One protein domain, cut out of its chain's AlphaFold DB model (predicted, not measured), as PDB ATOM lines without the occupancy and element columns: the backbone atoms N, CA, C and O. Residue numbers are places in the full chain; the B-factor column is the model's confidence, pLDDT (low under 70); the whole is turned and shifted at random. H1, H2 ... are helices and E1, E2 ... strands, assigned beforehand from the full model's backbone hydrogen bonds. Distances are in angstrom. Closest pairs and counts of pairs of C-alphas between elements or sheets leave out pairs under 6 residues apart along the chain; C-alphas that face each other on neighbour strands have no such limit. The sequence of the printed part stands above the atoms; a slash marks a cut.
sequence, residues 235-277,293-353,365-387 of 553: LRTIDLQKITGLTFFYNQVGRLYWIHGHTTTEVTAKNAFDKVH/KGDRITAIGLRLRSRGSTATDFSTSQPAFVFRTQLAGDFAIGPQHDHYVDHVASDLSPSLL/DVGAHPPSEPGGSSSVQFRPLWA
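What this domain is: This is residues 235 to 277, 293 to 353 and 365 to 387 of the 553 residues of an uncharacterized protein of Pestalotiopsis fici (strain W106-1 / CGMCC3.15140) (UniProt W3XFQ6). A strongly twisted, curled sheet of four antiparallel strands, E6 E5 E4 E7, makes one wall of a broken ring of strands, and the hairpin of E2 and E3 makes another wall. The short strands E1 and E8, with residues 352 to 353 between them, bridge one side, while the ring stays open between E2 and E6; the small helix H1 lies outside the hairpin, and a tail without named elements, residues 370 to 387, swings away from E8. The printed part has 127 residues, with one named helix and eight named strands in the order E1 E2 E3 H1 E4 E5 E6 E7 E8. It is mostly strand, with under half of the residues in named elements. It is compact, with a radius of gyration of the C-alphas of 14.9 A and spans of 46 by 41 by 31 A.

Where its parts are: In the larger sheet E4 is residues 297 to 306, 26.0 A long, starting at C-alpha 297 (21.389, -16.942, 42.389). E5, residues 314 to 325, measures 26.1 A and bends by 88 degrees at residue 317. E6 is residues 329 to 333 and E7 residues 340 to 346, 18.1 A. E2, residues 245 to 251, is 20.1 A long and E3, residues 256 to 262, is 17.3 A. E1, residues 235 to 239, begins at (40.330, -23.035, 47.931); E8, residues 366 to 369, ends at (29.048, -17.911, 51.413). H1 is residues 270 to 273, 5.0 A.

How they stand to each other: E4, E5 and E6 form a meander, each strand the antiparallel neighbour of the one before; with E7 beside E4 they make a Greek key. N 301 and O 322 of the hairpin E4 and E5 are 2.8 A apart, N 323 and O 331 of the hairpin E5 and E6 2.8 A, and N 302 and O 343 of E4 and E7 2.8 A, each within hydrogen-bond range. The closest C-alphas of E7 and E8 are those of Ala 345 and Gly 367, 5.2 A. Residues 352 to 353 pair antiparallel with 238 to 239 of E1 and with 368 to 369 of E8. The closest C-alphas of E1 and E3 are those of Ile 238 and Gly 261, 6.0 A. E2 and E3 are an antiparallel hairpin, with N 247 and O 260 2.8 A apart, within hydrogen-bond range. The closest C-alphas of E3 and E5 are those of Leu 256 and Gln 318, 6.2 A. E2 and E6 are apart. H1 is not on the larger sheet; its Ala 272 and His 260 of E3 are their closest C-alphas, 6.5 A. H1 is too short for an O i to N i+4 pair; its one O i to N i+3 pair is within range.

The domain as a whole: The two C-alphas farthest apart, those of Thr 265 and Ser 309, are 45.7 A apart. Residues 278 to 292 and 354 to 364 are not printed, with C-alpha gaps of 32.9 A and 11.1 A. Of the links that are printed whole, none is long. The mean pLDDT of the printed part is 81.4; residues 308 to 312 and 371 to 387 are under 70.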
ATOM      1  N   LEU A 235      41.702 -23.479  48.069       87.75
ATOM      2  CA  LEU A 235      40.330 -23.035  47.931       87.75
ATOM      3  C   LEU A 235      40.262 -21.965  46.855       87.75
ATOM      4  O   LEU A 235      41.073 -21.036  46.814       87.75
ATOM      5  N   ARG A 236      39.309 -22.144  45.951       88.88
ATOM      6  CA  ARG A 236      39.003 -21.205  44.882       88.88
ATOM      7  C   ARG A 236      37.652 -20.585  45.123       88.88
ATOM      8  O   ARG A 236      36.765 -21.233  45.676       88.88
ATOM      9  N   THR A 237      37.513 -19.351  44.670       90.75
ATOM     10  CA  THR A 237      36.298 -18.572  44.849       90.75
ATOM     11  C   THR A 237      35.785 -18.058  43.509       90.75
ATOM     12  O   THR A 237      36.556 -17.687  42.619       90.75
ATOM     13  N   ILE A 238      34.464 -18.065  43.352       92.06
ATOM     14  CA  ILE A 238      33.755 -17.443  42.232       92.06
ATOM     15  C   ILE A 238      32.806 -16.401  42.816       92.06
ATOM     16  O   ILE A 238      31.975 -16.724  43.663       92.06
ATOM     17  N   ASP A 239      32.956 -15.154  42.369       91.00
ATOM     18  CA  ASP A 239      32.101 -14.028  42.753       91.00
ATOM     19  C   ASP A 239      30.781 -14.087  41.984       91.00
ATOM     20  O   ASP A 239      30.713 -13.701  40.816       91.00
ATOM     21  N   LEU A 240      29.737 -14.582  42.647       92.12
ATOM     22  CA  LEU A 240      28.435 -14.847  42.035       92.12
ATOM     23  C   LEU A 240      27.691 -13.567  41.629       92.12
ATOM     24  O   LEU A 240      26.731 -13.638  40.870       92.12
ATOM     25  N   GLN A 241      28.136 -12.394  42.090       88.44
ATOM     26  CA  GLN A 241      27.535 -11.107  41.729       88.44
ATOM     27  C   GLN A 241      28.082 -10.540  40.413       88.44
ATOM     28  O   GLN A 241      27.533  -9.576  39.883       88.44
ATOM     29  N   LYS A 242      29.187 -11.095  39.900       90.06
ATOM     30  CA  LYS A 242      29.878 -10.595  38.697       90.06
ATOM     31  C   LYS A 242      29.877 -11.580  37.534       90.06
ATOM     32  O   LYS A 242      30.472 -11.282  36.496       90.06
ATOM     33  N   ILE A 243      29.270 -12.748  37.716       94.19
ATOM     34  CA  ILE A 243      29.218 -13.773  36.679       94.19
ATOM     35  C   ILE A 243      28.062 -13.548  35.707       94.19
ATOM     36  O   ILE A 243      27.021 -13.011  36.068       94.19
ATOM     37  N   THR A 244      28.254 -14.013  34.479       95.19
ATOM     38  CA  THR A 244      27.212 -14.153  33.449       95.19
ATOM     39  C   THR A 244      26.819 -15.618  33.231       95.19
ATOM     40  O   THR A 244      25.926 -15.923  32.449       95.19
ATOM     41  N   GLY A 245      27.506 -16.543  33.902       95.56
ATOM     42  CA  GLY A 245      27.246 -17.973  33.841       95.56
ATOM     43  C   GLY A 245      28.301 -18.789  34.585       95.56
ATOM     44  O   GLY A 245      29.334 -18.264  35.012       95.56
ATOM     45  N   LEU A 246      28.056 -20.085  34.733       96.12
ATOM     46  CA  LEU A 246      28.980 -21.062  35.309       96.12
ATOM     47  C   LEU A 246      29.137 -22.240  34.343       96.12
ATOM     48  O   LEU A 246      28.148 -22.712  33.804       96.12
ATOM     49  N   THR A 247      30.355 -22.747  34.173       95.06
ATOM     50  CA  THR A 247      30.618 -24.024  33.490       95.06
ATOM     51  C   THR A 247      31.237 -25.013  34.465       95.06
ATOM     52  O   THR A 247      32.198 -24.684  35.171       95.06
ATOM     53  N   PHE A 248      30.713 -26.232  34.471       93.12
ATOM     54  CA  PHE A 248      31.183 -27.359  35.267       93.12
ATOM     55  C   PHE A 248      31.783 -28.411  34.343       93.12
ATOM     56  O   PHE A 248      31.195 -28.738  33.316       93.12
ATOM     57  N   PHE A 249      32.949 -28.935  34.718       90.56
ATOM     58  CA  PHE A 249      33.641 -29.969  33.953       90.56
ATOM     59  C   PHE A 249      33.547 -31.297  34.692       90.56
ATOM     60  O   PHE A 249      34.258 -31.484  35.685       90.56
ATOM     61  N   TYR A 250      32.694 -32.201  34.222       87.75
ATOM     62  CA  TYR A 250      32.559 -33.542  34.792       87.75
ATOM     63  C   TYR A 250      33.164 -34.597  33.876       87.75
ATOM     64  O   TYR A 250      33.248 -34.369  32.679       87.75
ATOM     65  N   ASN A 251      33.594 -35.741  34.410       84.56
ATOM     66  CA  ASN A 251      34.092 -36.858  33.596       84.56
ATOM     67  C   ASN A 251      33.046 -37.963  33.361       84.56
ATOM     68  O   ASN A 251      31.964 -37.937  33.922       84.56
ATOM     69  N   GLN A 252      33.402 -39.022  32.637       76.00
ATOM     70  CA  GLN A 252      32.529 -40.185  32.380       76.00
ATOM     71  C   GLN A 252      31.893 -40.870  33.591       76.00
ATOM     72  O   GLN A 252      30.870 -41.530  33.452       76.00
ATOM     73  N   VAL A 253      32.460 -40.708  34.783       78.62
ATOM     74  CA  VAL A 253      31.929 -41.295  36.017       78.62
ATOM     75  C   VAL A 253      31.351 -40.228  36.944       78.62
ATOM     76  O   VAL A 253      31.376 -40.408  38.156       78.62
ATOM     77  N   GLY A 254      30.911 -39.074  36.443       81.19
ATOM     78  CA  GLY A 254      30.241 -38.066  37.269       81.19
ATOM     79  C   GLY A 254      31.170 -37.247  38.162       81.19
ATOM     80  O   GLY A 254      30.682 -36.505  39.008       81.19
ATOM     81  N   ARG A 255      32.500 -37.383  38.046       86.50
ATOM     82  CA  ARG A 255      33.441 -36.664  38.918       86.50
ATOM     83  C   ARG A 255      33.669 -35.249  38.427       86.50
ATOM     84  O   ARG A 255      34.028 -35.056  37.269       86.50
ATOM     85  N   LEU A 256      33.526 -34.272  39.318       88.31
ATOM     86  CA  LEU A 256      33.751 -32.862  39.009       88.31
ATOM     87  C   LEU A 256      35.250 -32.545  39.023       88.31
ATOM     88  O   LEU A 256      35.911 -32.779  40.025       88.31
ATOM     89  N   TYR A 257      35.801 -31.962  37.961       87.44
ATOM     90  CA  TYR A 257      37.220 -31.581  37.882       87.44
ATOM     91  C   TYR A 257      37.457 -30.087  38.028       87.44
ATOM     92  O   TYR A 257      38.515 -29.668  38.506       87.44
ATOM     93  N   TRP A 258      36.496 -29.265  37.609       88.81
ATOM     94  CA  TRP A 258      36.659 -27.823  37.655       88.81
ATOM     95  C   TRP A 258      35.324 -27.082  37.565       88.81
ATOM     96  O   TRP A 258      34.373 -27.570  36.960       88.81
ATOM     97  N   ILE A 259      35.285 -25.876  38.140       92.81
ATOM     98  CA  ILE A 259      34.176 -24.925  38.012       92.81
ATOM     99  C   ILE A 259      34.738 -23.596  37.504       92.81
ATOM    100  O   ILE A 259      35.667 -23.025  38.092       92.81
ATOM    101  N   HIS A 260      34.196 -23.106  36.398       93.19
ATOM    102  CA  HIS A 260      34.547 -21.823  35.804       93.19
ATOM    103  C   HIS A 260      33.376 -20.846  35.926       93.19
ATOM    104  O   HIS A 260      32.258 -21.180  35.561       93.19
ATOM    105  N   GLY A 261      33.642 -19.637  36.426       94.38
ATOM    106  CA  GLY A 261      32.683 -18.535  36.394       94.38
ATOM    107  C   GLY A 261      32.945 -17.642  35.195       94.38
ATOM    108  O   GLY A 261      34.003 -17.016  35.133       94.38
ATOM    109  N   HIS A 262      31.981 -17.583  34.282       94.56
ATOM    110  CA  HIS A 262      32.014 -16.682  33.139       94.56
ATOM    111  C   HIS A 262      31.795 -15.259  33.629       94.56
ATOM    112  O   HIS A 262      30.922 -15.016  34.456       94.56
ATOM    113  N   THR A 263      32.566 -14.312  33.116       92.69
ATOM    114  CA  THR A 263      32.409 -12.881  33.397       92.69
ATOM    115  C   THR A 263      32.453 -12.110  32.087       92.69
ATOM    116  O   THR A 263      32.842 -12.649  31.055       92.69
ATOM    117  N   THR A 264      32.151 -10.814  32.119       88.75
ATOM    118  CA  THR A 264      32.274  -9.950  30.932       88.75
ATOM    119  C   THR A 264      33.692  -9.905  30.352       88.75
ATOM    120  O   THR A 264      33.861  -9.617  29.172       88.75
ATOM    121  N   THR A 265      34.718 -10.200  31.160       86.12
ATOM    122  CA  THR A 265      36.127 -10.249  30.730       86.12
ATOM    123  C   THR A 265      36.653 -11.660  30.470       86.12
ATOM    124  O   THR A 265      37.643 -11.823  29.765       86.12
ATOM    125  N   GLU A 266      36.017 -12.679  31.044       87.31
ATOM    126  CA  GLU A 266      36.338 -14.095  30.843       87.31
ATOM    127  C   GLU A 266      35.067 -14.792  30.358       87.31
ATOM    128  O   GLU A 266      34.365 -15.439  31.129       87.31
ATOM    129  N   VAL A 267      34.732 -14.585  29.083       88.81
ATOM    130  CA  VAL A 267      33.463 -15.053  28.504       88.81
ATOM    131  C   VAL A 267      33.474 -16.540  28.144       88.81
ATOM    132  O   VAL A 267      32.408 -17.121  27.971       88.81
ATOM    133  N   THR A 268      34.651 -17.170  28.056       91.94
ATOM    134  CA  THR A 268      34.802 -18.582  27.673       91.94
ATOM    135  C   THR A 268      35.503 -19.387  28.762       91.94
ATOM    136  O   THR A 268      36.468 -18.930  29.383       91.94
ATOM    137  N   ALA A 269      35.090 -20.646  28.928       90.56
ATOM    138  CA  ALA A 269      35.734 -21.564  29.865       90.56
ATOM    139  C   ALA A 269      36.984 -22.253  29.276       90.56
ATOM    140  O   ALA A 269      37.630 -23.049  29.958       90.56
ATOM    141  N   LYS A 270      37.390 -21.914  28.041       89.00
ATOM    142  CA  LYS A 270      38.511 -22.553  27.331       89.00
ATOM    143  C   LYS A 270      39.816 -22.510  28.125       89.00
ATOM    144  O   LYS A 270      40.470 -23.528  28.306       89.00
ATOM    145  N   ASN A 271      40.166 -21.351  28.681       83.94
ATOM    146  CA  ASN A 271      41.388 -21.201  29.479       83.94
ATOM    147  C   ASN A 271      41.359 -22.019  30.780       83.94
ATOM    148  O   ASN A 271      42.411 -22.359  31.325       83.94
ATOM    149  N   ALA A 272      40.171 -22.274  31.331       85.50
ATOM    150  CA  ALA A 272      40.001 -23.154  32.479       85.50
ATOM    151  C   ALA A 272      40.150 -24.619  32.058       85.50
ATOM    152  O   ALA A 272      40.934 -25.341  32.674       85.50
ATOM    153  N   PHE A 273      39.494 -25.012  30.966       86.19
ATOM    154  CA  PHE A 273      39.616 -26.339  30.373       86.19
ATOM    155  C   PHE A 273      41.068 -26.671  30.021       86.19
ATOM    156  O   PHE A 273      41.578 -27.718  30.411       86.19
ATOM    157  N   ASP A 274      41.796 -25.739  29.400       83.88
ATOM    158  CA  ASP A 274      43.196 -25.905  29.004       83.88
ATOM    159  C   ASP A 274      44.133 -26.187  30.195       83.88
ATOM    160  O   ASP A 274      45.186 -26.802  30.010       83.88
ATOM    161  N   LYS A 275      43.739 -25.822  31.423       78.44
ATOM    162  CA  LYS A 275      44.496 -26.108  32.656       78.44
ATOM    163  C   LYS A 275      44.245 -27.507  33.217       78.44
ATOM    164  O   LYS A 275      45.009 -27.943  34.080       78.44
ATOM    165  N   VAL A 276      43.205 -28.204  32.763       79.31
ATOM    166  CA  VAL A 276      42.911 -29.570  33.204       79.31
ATOM    167  C   VAL A 276      43.961 -30.541  32.649       79.31
ATOM    168  O   VAL A 276      44.552 -30.329  31.586       79.31
ATOM    169  N   HIS A 277      44.251 -31.604  33.398       79.50
ATOM    170  CA  HIS A 277      45.266 -32.579  33.017       79.50
ATOM    171  C   HIS A 277      44.895 -33.291  31.704       79.50
ATOM    172  O   HIS A 277      43.759 -33.736  31.538       79.50
ATOM    173  N   LYS A 293      21.301 -11.249  32.570       90.44
ATOM    174  CA  LYS A 293      21.495  -9.882  33.059       90.44
ATOM    175  C   LYS A 293      20.309  -9.469  33.937       90.44
ATOM    176  O   LYS A 293      19.188  -9.374  33.459       90.44
ATOM    177  N   GLY A 294      20.586  -9.143  35.198       89.56
ATOM    178  CA  GLY A 294      19.554  -8.773  36.172       89.56
ATOM    179  C   GLY A 294      18.958  -9.960  36.932       89.56
ATOM    180  O   GLY A 294      18.212  -9.732  37.881       89.56
ATOM    181  N   ASP A 295      19.325 -11.197  36.583       93.25
ATOM    182  CA  ASP A 295      19.069 -12.367  37.419       93.25
ATOM    183  C   ASP A 295      20.151 -12.498  38.506       93.25
ATOM    184  O   ASP A 295      21.236 -11.912  38.430       93.25
ATOM    185  N   ARG A 296      19.856 -13.275  39.547       92.06
ATOM    186  CA  ARG A 296      20.816 -13.644  40.589       92.06
ATOM    187  C   ARG A 296      20.500 -15.013  41.166       92.06
ATOM    188  O   ARG A 296      19.338 -15.397  41.283       92.06
ATOM    189  N   ILE A 297      21.538 -15.707  41.618       93.25
ATOM    190  CA  ILE A 297      21.389 -16.942  42.389       93.25
ATOM    191  C   ILE A 297      20.888 -16.583  43.791       93.25
ATOM    192  O   ILE A 297      21.510 -15.796  44.505       93.25
ATOM    193  N   THR A 298      19.757 -17.160  44.187       91.56
ATOM    194  CA  THR A 298      19.127 -16.942  45.495       91.56
ATOM    195  C   THR A 298      19.352 -18.106  46.458       91.56
ATOM    196  O   THR A 298      19.376 -17.876  47.664       91.56
ATOM    197  N   ALA A 299      19.591 -19.321  45.952       90.38
ATOM    198  CA  ALA A 299      19.987 -20.476  46.756       90.38
ATOM    199  C   ALA A 299      20.849 -21.464  45.953       90.38
ATOM    200  O   ALA A 299      20.731 -21.557  44.728       90.38
ATOM    201  N   ILE A 300      21.705 -22.208  46.659       91.00
ATOM    202  CA  ILE A 300      22.536 -23.291  46.119       91.00
ATOM    203  C   ILE A 300      22.377 -24.525  47.009       91.00
ATOM    204  O   ILE A 300      22.632 -24.480  48.214       91.00
ATOM    205  N   GLY A 301      21.996 -25.634  46.391       88.31
ATOM    206  CA  GLY A 301      21.983 -26.970  46.961       88.31
ATOM    207  C   GLY A 301      23.028 -27.861  46.298       88.31
ATOM    208  O   GLY A 301      23.377 -27.688  45.129       88.31
ATOM    209  N   LEU A 302      23.516 -28.830  47.057       87.12
ATOM    210  CA  LEU A 302      24.336 -29.935  46.590       87.12
ATOM    211  C   LEU A 302      23.544 -31.216  46.785       87.12
ATOM    212  O   LEU A 302      23.051 -31.485  47.876       87.12
ATOM    213  N   ARG A 303      23.470 -32.023  45.740       85.06
ATOM    214  CA  ARG A 303      22.873 -33.344  45.775       85.06
ATOM    215  C   ARG A 303      23.981 -34.374  45.639       85.06
ATOM    216  O   ARG A 303      24.656 -34.451  44.614       85.06
ATOM    217  N   LEU A 304      24.219 -35.117  46.713       84.25
ATOM    218  CA  LEU A 304      25.396 -35.967  46.873       84.25
ATOM    219  C   LEU A 304      24.995 -37.437  46.851       84.25
ATOM    220  O   LEU A 304      24.019 -37.819  47.492       84.25
ATOM    221  N   ARG A 305      25.768 -38.271  46.152       80.38
ATOM    222  CA  ARG A 305      25.532 -39.720  46.107       80.38
ATOM    223  C   ARG A 305      25.618 -40.317  47.509       80.38
ATOM    224  O   ARG A 305      26.665 -40.192  48.148       80.38
ATOM    225  N   SER A 306      24.572 -41.015  47.944       80.25
ATOM    226  CA  SER A 306      24.614 -41.801  49.180       80.25
ATOM    227  C   SER A 306      25.442 -43.076  48.973       80.25
ATOM    228  O   SER A 306      25.338 -43.731  47.932       80.25
ATOM    229  N   ARG A 307      26.293 -43.420  49.943       72.75
ATOM    230  CA  ARG A 307      27.142 -44.625  49.955       72.75
ATOM    231  C   ARG A 307      26.688 -45.682  50.962       72.75
ATOM    232  O   ARG A 307      27.160 -46.814  50.880       72.75
ATOM    233  N   GLY A 308      25.740 -45.347  51.833       67.50
ATOM    234  CA  GLY A 308      25.249 -46.238  52.876       67.50
ATOM    235  C   GLY A 308      23.861 -45.852  53.382       67.50
ATOM    236  O   GLY A 308      23.169 -45.018  52.797       67.50
ATOM    237  N   SER A 309      23.444 -46.475  54.484       60.00
ATOM    238  CA  SER A 309      22.125 -46.270  55.099       60.00
ATOM    239  C   SER A 309      22.044 -45.043  56.018       60.00
ATOM    240  O   SER A 309      20.960 -44.705  56.490       60.00
ATOM    241  N   THR A 310      23.168 -44.376  56.301       61.38
ATOM    242  CA  THR A 310      23.237 -43.219  57.209       61.38
ATOM    243  C   THR A 310      23.402 -41.908  56.446       61.38
ATOM    244  O   THR A 310      24.217 -41.829  55.531       61.38
ATOM    245  N   ALA A 311      22.728 -40.842  56.892       61.66
ATOM    246  CA  ALA A 311      22.748 -39.512  56.262       61.66
ATOM    247  C   ALA A 311      24.140 -38.842  56.164       61.66
ATOM    248  O   ALA A 311      24.293 -37.832  55.484       61.66
ATOM    249  N   THR A 312      25.158 -39.378  56.840       64.94
ATOM    250  CA  THR A 312      26.542 -38.876  56.830       64.94
ATOM    251  C   THR A 312      27.452 -39.583  55.821       64.94
ATOM    252  O   THR A 312      28.549 -39.091  55.540       64.94
ATOM    253  N   ASP A 313      27.010 -40.703  55.244       70.75
ATOM    254  CA  ASP A 313      27.810 -41.520  54.330       70.75
ATOM    255  C   ASP A 313      27.495 -41.180  52.869       70.75
ATOM    256  O   ASP A 313      26.692 -41.829  52.203       70.75
ATOM    257  N   PHE A 314      28.110 -40.105  52.375       72.38
ATOM    258  CA  PHE A 314      27.927 -39.613  51.007       72.38
ATOM    259  C   PHE A 314      29.252 -39.318  50.290       72.38
ATOM    260  O   PHE A 314      30.298 -39.097  50.911       72.38
ATOM    261  N   SER A 315      29.226 -39.298  48.958       75.00
ATOM    262  CA  SER A 315      30.375 -38.930  48.126       75.00
ATOM    263  C   SER A 315      30.280 -37.480  47.667       75.00
ATOM    264  O   SER A 315      29.323 -37.099  46.999       75.00
ATOM    265  N   THR A 316      31.304 -36.680  47.963       74.50
ATOM    266  CA  THR A 316      31.431 -35.300  47.467       74.50
ATOM    267  C   THR A 316      32.159 -35.202  46.128       74.50
ATOM    268  O   THR A 316      32.235 -34.120  45.559       74.50
ATOM    269  N   SER A 317      32.675 -36.320  45.606       72.12
ATOM    270  CA  SER A 317      33.367 -36.363  44.315       72.12
ATOM    271  C   SER A 317      32.433 -36.346  43.109       72.12
ATOM    272  O   SER A 317      32.868 -35.964  42.030       72.12
ATOM    273  N   GLN A 318      31.161 -36.728  43.284       82.75
ATOM    274  CA  GLN A 318      30.141 -36.767  42.229       82.75
ATOM    275  C   GLN A 318      28.936 -35.863  42.560       82.75
ATOM    276  O   GLN A 318      27.810 -36.366  42.630       82.75
ATOM    277  N   PRO A 319      29.142 -34.564  42.857       87.06
ATOM    278  CA  PRO A 319      28.051 -33.695  43.267       87.06
ATOM    279  C   PRO A 319      27.194 -33.313  42.059       87.06
ATOM    280  O   PRO A 319      27.724 -32.866  41.045       87.06
ATOM    281  N   ALA A 320      25.877 -33.418  42.194       87.94
ATOM    282  CA  ALA A 320      24.960 -32.611  41.401       87.94
ATOM    283  C   ALA A 320      24.694 -31.291  42.133       87.94
ATOM    284  O   ALA A 320      24.717 -31.228  43.365       87.94
ATOM    285  N   PHE A 321      24.450 -30.228  41.381       89.75
ATOM    286  CA  PHE A 321      24.115 -28.922  41.930       89.75
ATOM    287  C   PHE A 321      22.667 -28.613  41.642       89.75
ATOM    288  O   PHE A 321      22.175 -28.879  40.550       89.75
ATOM    289  N   VAL A 322      22.017 -27.987  42.612       89.44
ATOM    290  CA  VAL A 322      20.689 -27.419  42.448       89.44
ATOM    291  C   VAL A 322      20.795 -25.925  42.684       89.44
ATOM    292  O   VAL A 322      21.292 -25.481  43.717       89.44
ATOM    293  N   PHE A 323      20.353 -25.142  41.716       90.88
ATOM    294  CA  PHE A 323      20.346 -23.693  41.792       90.88
ATOM    295  C   PHE A 323      18.911 -23.203  41.834       90.88
ATOM    296  O   PHE A 323      18.044 -23.732  41.142       90.88
ATOM    297  N   ARG A 324      18.688 -22.151  42.618       91.38
ATOM    298  CA  ARG A 324      17.514 -21.293  42.488       91.38
ATOM    299  C   ARG A 324      17.980 -19.931  42.023       91.38
ATOM    300  O   ARG A 324      18.804 -19.314  42.702       91.38
ATOM    301  N   THR A 325      17.452 -19.443  40.909       92.88
ATOM    302  CA  THR A 325      17.633 -18.045  40.502       92.88
ATOM    303  C   THR A 325      16.335 -17.264  40.646       92.88
ATOM    304  O   THR A 325      15.267 -17.840  40.861       92.88
ATOM    305  N   GLN A 326      16.430 -15.936  40.623       93.06
ATOM    306  CA  GLN A 326      15.272 -15.070  40.805       93.06
ATOM    307  C   GLN A 326      14.313 -15.148  39.611       93.06
ATOM    308  O   GLN A 326      13.103 -15.139  39.824       93.06
ATOM    309  N   LEU A 327      14.840 -15.205  38.384       94.06
ATOM    310  CA  LEU A 327      14.026 -15.190  37.163       94.06
ATOM    311  C   LEU A 327      13.745 -16.595  36.619       94.06
ATOM    312  O   LEU A 327      12.625 -16.868  36.192       94.06
ATOM    313  N   ALA A 328      14.738 -17.489  36.637       90.25
ATOM    314  CA  ALA A 328      14.602 -18.825  36.053       90.25
ATOM    315  C   ALA A 328      14.022 -19.863  37.026       90.25
ATOM    316  O   ALA A 328      13.605 -20.928  36.579       90.25
ATOM    317  N   GLY A 329      13.971 -19.584  38.333       89.56
ATOM    318  CA  GLY A 329      13.505 -20.535  39.346       89.56
ATOM    319  C   GLY A 329      14.511 -21.659  39.616       89.56
ATOM    320  O   GLY A 329      15.721 -21.432  39.583       89.56
ATOM    321  N   ASP A 330      14.009 -22.860  39.913       88.25
ATOM    322  CA  ASP A 330      14.828 -24.020  40.289       88.25
ATOM    323  C   ASP A 330      15.312 -24.792  39.051       88.25
ATOM    324  O   ASP A 330      14.527 -25.075  38.140       88.25
ATOM    325  N   PHE A 331      16.588 -25.172  39.028       84.69
ATOM    326  CA  PHE A 331      17.149 -26.118  38.057       84.69
ATOM    327  C   PHE A 331      18.339 -26.883  38.649       84.69
ATOM    328  O   PHE A 331      18.970 -26.439  39.608       84.69
ATOM    329  N   ALA A 332      18.628 -28.055  38.086       85.44
ATOM    330  CA  ALA A 332      19.670 -28.953  38.561       85.44
ATOM    331  C   ALA A 332      20.633 -29.297  37.426       85.44
ATOM    332  O   ALA A 332      20.235 -29.337  36.265       85.44
ATOM    333  N   ILE A 333      21.891 -29.537  37.783       87.31
ATOM    334  CA  ILE A 333      22.951 -29.954  36.865       87.31
ATOM    335  C   ILE A 333      23.840 -31.016  37.515       87.31
ATOM    336  O   ILE A 333      23.965 -31.068  38.740       87.31
ATOM    337  N   GLY A 334      24.540 -31.796  36.697       85.44
ATOM    338  CA  GLY A 334      25.485 -32.812  37.159       85.44
ATOM    339  C   GLY A 334      24.897 -34.229  37.159       85.44
ATOM    340  O   GLY A 334      23.826 -34.450  36.592       85.44
ATOM    341  N   PRO A 335      25.621 -35.202  37.737       82.44
ATOM    342  CA  PRO A 335      25.273 -36.614  37.641       82.44
ATOM    343  C   PRO A 335      24.007 -36.953  38.430       82.44
ATOM    344  O   PRO A 335      23.839 -36.524  39.575       82.44
ATOM    345  N   GLN A 336      23.153 -37.793  37.852       78.50
ATOM    346  CA  GLN A 336      21.983 -38.318  38.548       78.50
ATOM    347  C   GLN A 336      22.314 -39.611  39.301       78.50
ATOM    348  O   GLN A 336      22.930 -40.531  38.759       78.50
ATOM    349  N   HIS A 337      21.882 -39.678  40.562       75.12
ATOM    350  CA  HIS A 337      22.070 -40.833  41.440       75.12
ATOM    351  C   HIS A 337      20.716 -41.311  41.957       75.12
ATOM    352  O   HIS A 337      19.927 -40.497  42.429       75.12
ATOM    353  N   ASP A 338      20.487 -42.624  41.940       72.81
ATOM    354  CA  ASP A 338      19.238 -43.229  42.437       72.81
ATOM    355  C   ASP A 338      19.093 -43.068  43.963       72.81
ATOM    356  O   ASP A 338      17.992 -42.981  44.506       72.81
ATOM    357  N   HIS A 339      20.224 -42.968  44.666       77.44
ATOM    358  CA  HIS A 339      20.288 -42.699  46.099       77.44
ATOM    359  C   HIS A 339      21.123 -41.450  46.362       77.44
ATOM    360  O   HIS A 339      22.326 -41.415  46.078       77.44
ATOM    361  N   TYR A 340      20.494 -40.431  46.941       77.50
ATOM    362  CA  TYR A 340      21.128 -39.145  47.188       77.50
ATOM    363  C   TYR A 340      20.749 -38.545  48.542       77.50
ATOM    364  O   TYR A 340      19.729 -38.882  49.139       77.50
ATOM    365  N   VAL A 341      21.598 -37.632  49.004       79.12
ATOM    366  CA  VAL A 341      21.357 -36.753  50.149       79.12
ATOM    367  C   VAL A 341      21.466 -35.315  49.661       79.12
ATOM    368  O   VAL A 341      22.449 -34.952  49.008       79.12
ATOM    369  N   ASP A 342      20.464 -34.502  49.984       80.25
ATOM    370  CA  ASP A 342      20.477 -33.073  49.692       80.25
ATOM    371  C   ASP A 342      21.138 -32.300  50.833       80.25
ATOM    372  O   ASP A 342      20.823 -32.478  52.010       80.25
ATOM    373  N   HIS A 343      22.057 -31.417  50.467       81.00
ATOM    374  CA  HIS A 343      22.752 -30.520  51.368       81.00
ATOM    375  C   HIS A 343      22.579 -29.083  50.883       81.00
ATOM    376  O   HIS A 343      22.941 -28.744  49.757       81.00
ATOM    377  N   VAL A 344      22.036 -28.215  51.730       82.44
ATOM    378  CA  VAL A 344      21.889 -26.795  51.399       82.44
ATOM    379  C   VAL A 344      23.235 -26.110  51.620       82.44
ATOM    380  O   VAL A 344      23.669 -25.952  52.755       82.44
ATOM    381  N   ALA A 345      23.897 -25.706  50.535       82.88
ATOM    382  CA  ALA A 345      25.149 -24.956  50.620       82.88
ATOM    383  C   ALA A 345      24.900 -23.485  50.983       82.88
ATOM    384  O   ALA A 345      25.718 -22.868  51.660       82.88
ATOM    385  N   SER A 346      23.790 -22.906  50.518       83.31
ATOM    386  CA  SER A 346      23.319 -21.584  50.936       83.31
ATOM    387  C   SER A 346      21.845 -21.398  50.578       83.31
ATOM    388  O   SER A 346      21.435 -21.665  49.451       83.31
ATOM    389  N   ASP A 347      21.072 -20.884  51.528       81.50
ATOM    390  CA  ASP A 347      19.674 -20.455  51.418       81.50
ATOM    391  C   ASP A 347      19.516 -18.921  51.336       81.50
ATOM    392  O   ASP A 347      18.404 -18.409  51.224       81.50
ATOM    393  N   LEU A 348      20.628 -18.177  51.371       79.25
ATOM    394  CA  LEU A 348      20.657 -16.725  51.580       79.25
ATOM    395  C   LEU A 348      21.428 -15.984  50.482       79.25
ATOM    396  O   LEU A 348      22.430 -15.329  50.763       79.25
ATOM    397  N   SER A 349      20.962 -16.075  49.230       84.62
ATOM    398  CA  SER A 349      21.496 -15.335  48.066       84.62
ATOM    399  C   SER A 349      23.028 -15.224  48.078       84.62
ATOM    400  O   SER A 349      23.573 -14.147  48.350       84.62
ATOM    401  N   PRO A 350      23.740 -16.344  47.858       88.19
ATOM    402  CA  PRO A 350      25.173 -16.414  48.095       88.19
ATOM    403  C   PRO A 350      25.952 -15.416  47.238       88.19
ATOM    404  O   PRO A 350      25.679 -15.219  46.057       88.19
ATOM    405  N   SER A 351      26.974 -14.809  47.841       89.25
ATOM    406  CA  SER A 351      27.887 -13.889  47.149       89.25
ATOM    407  C   SER A 351      29.108 -14.602  46.567       89.25
ATOM    408  O   SER A 351      29.684 -14.138  45.586       89.25
ATOM    409  N   LEU A 352      29.501 -15.735  47.157       90.88
ATOM    410  CA  LEU A 352      30.645 -16.529  46.722       90.88
ATOM    411  C   LEU A 352      30.272 -18.007  46.626       90.88
ATOM    412  O   LEU A 352      29.684 -18.557  47.556       90.88
ATOM    413  N   LEU A 353      30.707 -18.651  45.546       92.25
ATOM    414  CA  LEU A 353      30.843 -20.104  45.464       92.25
ATOM    415  C   LEU A 353      32.299 -20.468  45.758       92.25
ATOM    416  O   LEU A 353      33.219 -19.848  45.220       92.25
ATOM    417  N   ASP A 365      35.269 -30.845  47.439       82.56
ATOM    418  CA  ASP A 365      34.483 -30.123  48.441       82.56
ATOM    419  C   ASP A 365      34.001 -28.797  47.862       82.56
ATOM    420  O   ASP A 365      34.775 -28.076  47.223       82.56
ATOM    421  N   VAL A 366      32.731 -28.480  48.096       87.06
ATOM    422  CA  VAL A 366      32.072 -27.275  47.590       87.06
ATOM    423  C   VAL A 366      31.204 -26.674  48.691       87.06
ATOM    424  O   VAL A 366      30.682 -27.385  49.550       87.06
ATOM    425  N   GLY A 367      31.078 -25.356  48.691       87.94
ATOM    426  CA  GLY A 367      30.242 -24.605  49.614       87.94
ATOM    427  C   GLY A 367      29.948 -23.213  49.082       87.94
ATOM    428  O   GLY A 367      30.460 -22.811  48.036       87.94
ATOM    429  N   ALA A 368      29.116 -22.471  49.798       87.81
ATOM    430  CA  ALA A 368      28.704 -21.138  49.395       87.81
ATOM    431  C   ALA A 368      28.694 -20.193  50.598       87.81
ATOM    432  O   ALA A 368      28.447 -20.601  51.729       87.81
ATOM    433  N   HIS A 369      28.991 -18.917  50.356       84.50
ATOM    434  CA  HIS A 369      29.048 -17.911  51.413       84.50
ATOM    435  C   HIS A 369      28.072 -16.755  51.138       84.50
ATOM    436  O   HIS A 369      28.188 -16.090  50.094       84.50
ATOM    437  N   PRO A 370      27.126 -16.482  52.058       78.94
ATOM    438  CA  PRO A 370      26.207 -15.358  51.934       78.94
ATOM    439  C   PRO A 370      26.929 -14.008  52.105       78.94
ATOM    440  O   PRO A 370      28.029 -13.953  52.652       78.94
ATOM    441  N   PRO A 371      26.358 -12.902  51.604       67.38
ATOM    442  CA  PRO A 371      26.915 -11.562  51.794       67.38
ATOM    443  C   PRO A 371      26.797 -11.040  53.240       67.38
ATOM    444  O   PRO A 371      27.603 -10.194  53.620       67.38
ATOM    445  N   SER A 372      25.848 -11.556  54.030       62.03
ATOM    446  CA  SER A 372      25.554 -11.132  55.409       62.03
ATOM    447  C   SER A 372      25.357 -12.341  56.331       62.03
ATOM    448  O   SER A 372      25.064 -13.436  55.845       62.03
ATOM    449  N   GLU A 373      25.508 -12.153  57.648       54.53
ATOM    450  CA  GLU A 373      25.229 -13.212  58.629       54.53
ATOM    451  C   GLU A 373      23.773 -13.700  58.534       54.53
ATOM    452  O   GLU A 373      22.875 -12.905  58.240       54.53
ATOM    453  N   PRO A 374      23.529 -15.005  58.750       53.69
ATOM    454  CA  PRO A 374      22.218 -15.599  58.547       53.69
ATOM    455  C   PRO A 374      21.172 -15.022  59.504       53.69
ATOM    456  O   PRO A 374      21.145 -15.325  60.695       53.69
ATOM    457  N   GLY A 375      20.263 -14.214  58.958       43.88
ATOM    458  CA  GLY A 375      19.017 -13.836  59.612       43.88
ATOM    459  C   GLY A 375      18.022 -14.992  59.547       43.88
ATOM    460  O   GLY A 375      17.159 -14.998  58.680       43.88
ATOM    461  N   GLY A 376      18.162 -15.957  60.461       46.12
ATOM    462  CA  GLY A 376      17.264 -17.108  60.603       46.12
ATOM    463  C   GLY A 376      17.482 -18.208  59.558       46.12
ATOM    464  O   GLY A 376      17.603 -17.946  58.367       46.12
ATOM    465  N   SER A 377      17.521 -19.465  60.012       43.94
ATOM    466  CA  SER A 377      17.553 -20.631  59.126       43.94
ATOM    467  C   SER A 377      16.173 -20.835  58.504       43.94
ATOM    468  O   SER A 377      15.225 -21.174  59.217       43.94
ATOM    469  N   SER A 378      16.051 -20.663  57.192       48.53
ATOM    470  CA  SER A 378      14.871 -21.113  56.458       48.53
ATOM    471  C   SER A 378      15.248 -22.399  55.740       48.53
ATOM    472  O   SER A 378      16.186 -22.409  54.949       48.53
ATOM    473  N   SER A 379      14.557 -23.515  55.997       55.62
ATOM    474  CA  SER A 379      14.839 -24.734  55.235       55.62
ATOM    475  C   SER A 379      14.366 -24.532  53.794       55.62
ATOM    476  O   SER A 379      13.185 -24.697  53.482       55.62
ATOM    477  N   VAL A 380      15.278 -24.150  52.902       61.91
ATOM    478  CA  VAL A 380      14.989 -24.112  51.472       61.91
ATOM    479  C   VAL A 380      14.823 -25.545  50.988       61.91
ATOM    480  O   VAL A 380      15.784 -26.303  50.897       61.91
ATOM    481  N   GLN A 381      13.584 -25.913  50.671       65.19
ATOM    482  CA  GLN A 381      13.302 -27.110  49.894       65.19
ATOM    483  C   GLN A 381      13.405 -26.756  48.410       65.19
ATOM    484  O   GLN A 381      12.736 -25.837  47.920       65.19
ATOM    485  N   PHE A 382      14.281 -27.462  47.704       67.75
ATOM    486  CA  PHE A 382      14.307 -27.454  46.248       67.75
ATOM    487  C   PHE A 382      13.215 -28.383  45.732       67.75
ATOM    488  O   PHE A 382      12.974 -29.444  46.314       67.75
ATOM    489  N   ARG A 383      12.549 -27.997  44.642       63.88
ATOM    490  CA  ARG A 383      11.595 -28.907  44.000       63.88
ATOM    491  C   ARG A 383      12.344 -30.128  43.440       63.88
ATOM    492  O   ARG A 383      13.481 -29.980  42.987       63.88
ATOM    493  N   PRO A 384      11.743 -31.328  43.438       57.47
ATOM    494  CA  PRO A 384      12.212 -32.406  42.577       57.47
ATOM    495  C   PRO A 384      12.135 -31.907  41.129       57.47
ATOM    496  O   PRO A 384      11.078 -31.471  40.684       57.47
ATOM    497  N   LEU A 385      13.268 -31.880  40.431       59.16
ATOM    498  CA  LEU A 385      13.391 -31.269  39.101       59.16
ATOM    499  C   LEU A 385      13.489 -32.293  37.972       59.16
ATOM    500  O   LEU A 385      13.770 -31.916  36.838       59.16
ATOM    501  N   TRP A 386      13.337 -33.579  38.274       61.44
ATOM    502  CA  TRP A 386      13.711 -34.634  37.344       61.44
ATOM    503  C   TRP A 386      12.500 -35.280  36.694       61.44
ATOM    504  O   TRP A 386      11.506 -35.552  37.367       61.44
ATOM    505  N   ALA A 387      12.634 -35.527  35.394       55.31
ATOM    506  CA  ALA A 387      11.782 -36.437  34.647       55.31
ATOM    507  C   ALA A 387      12.113 -37.897  35.007       55.31
ATOM    508  O   ALA A 387      13.144 -38.172  35.637       55.31
TER     509      ALA A 387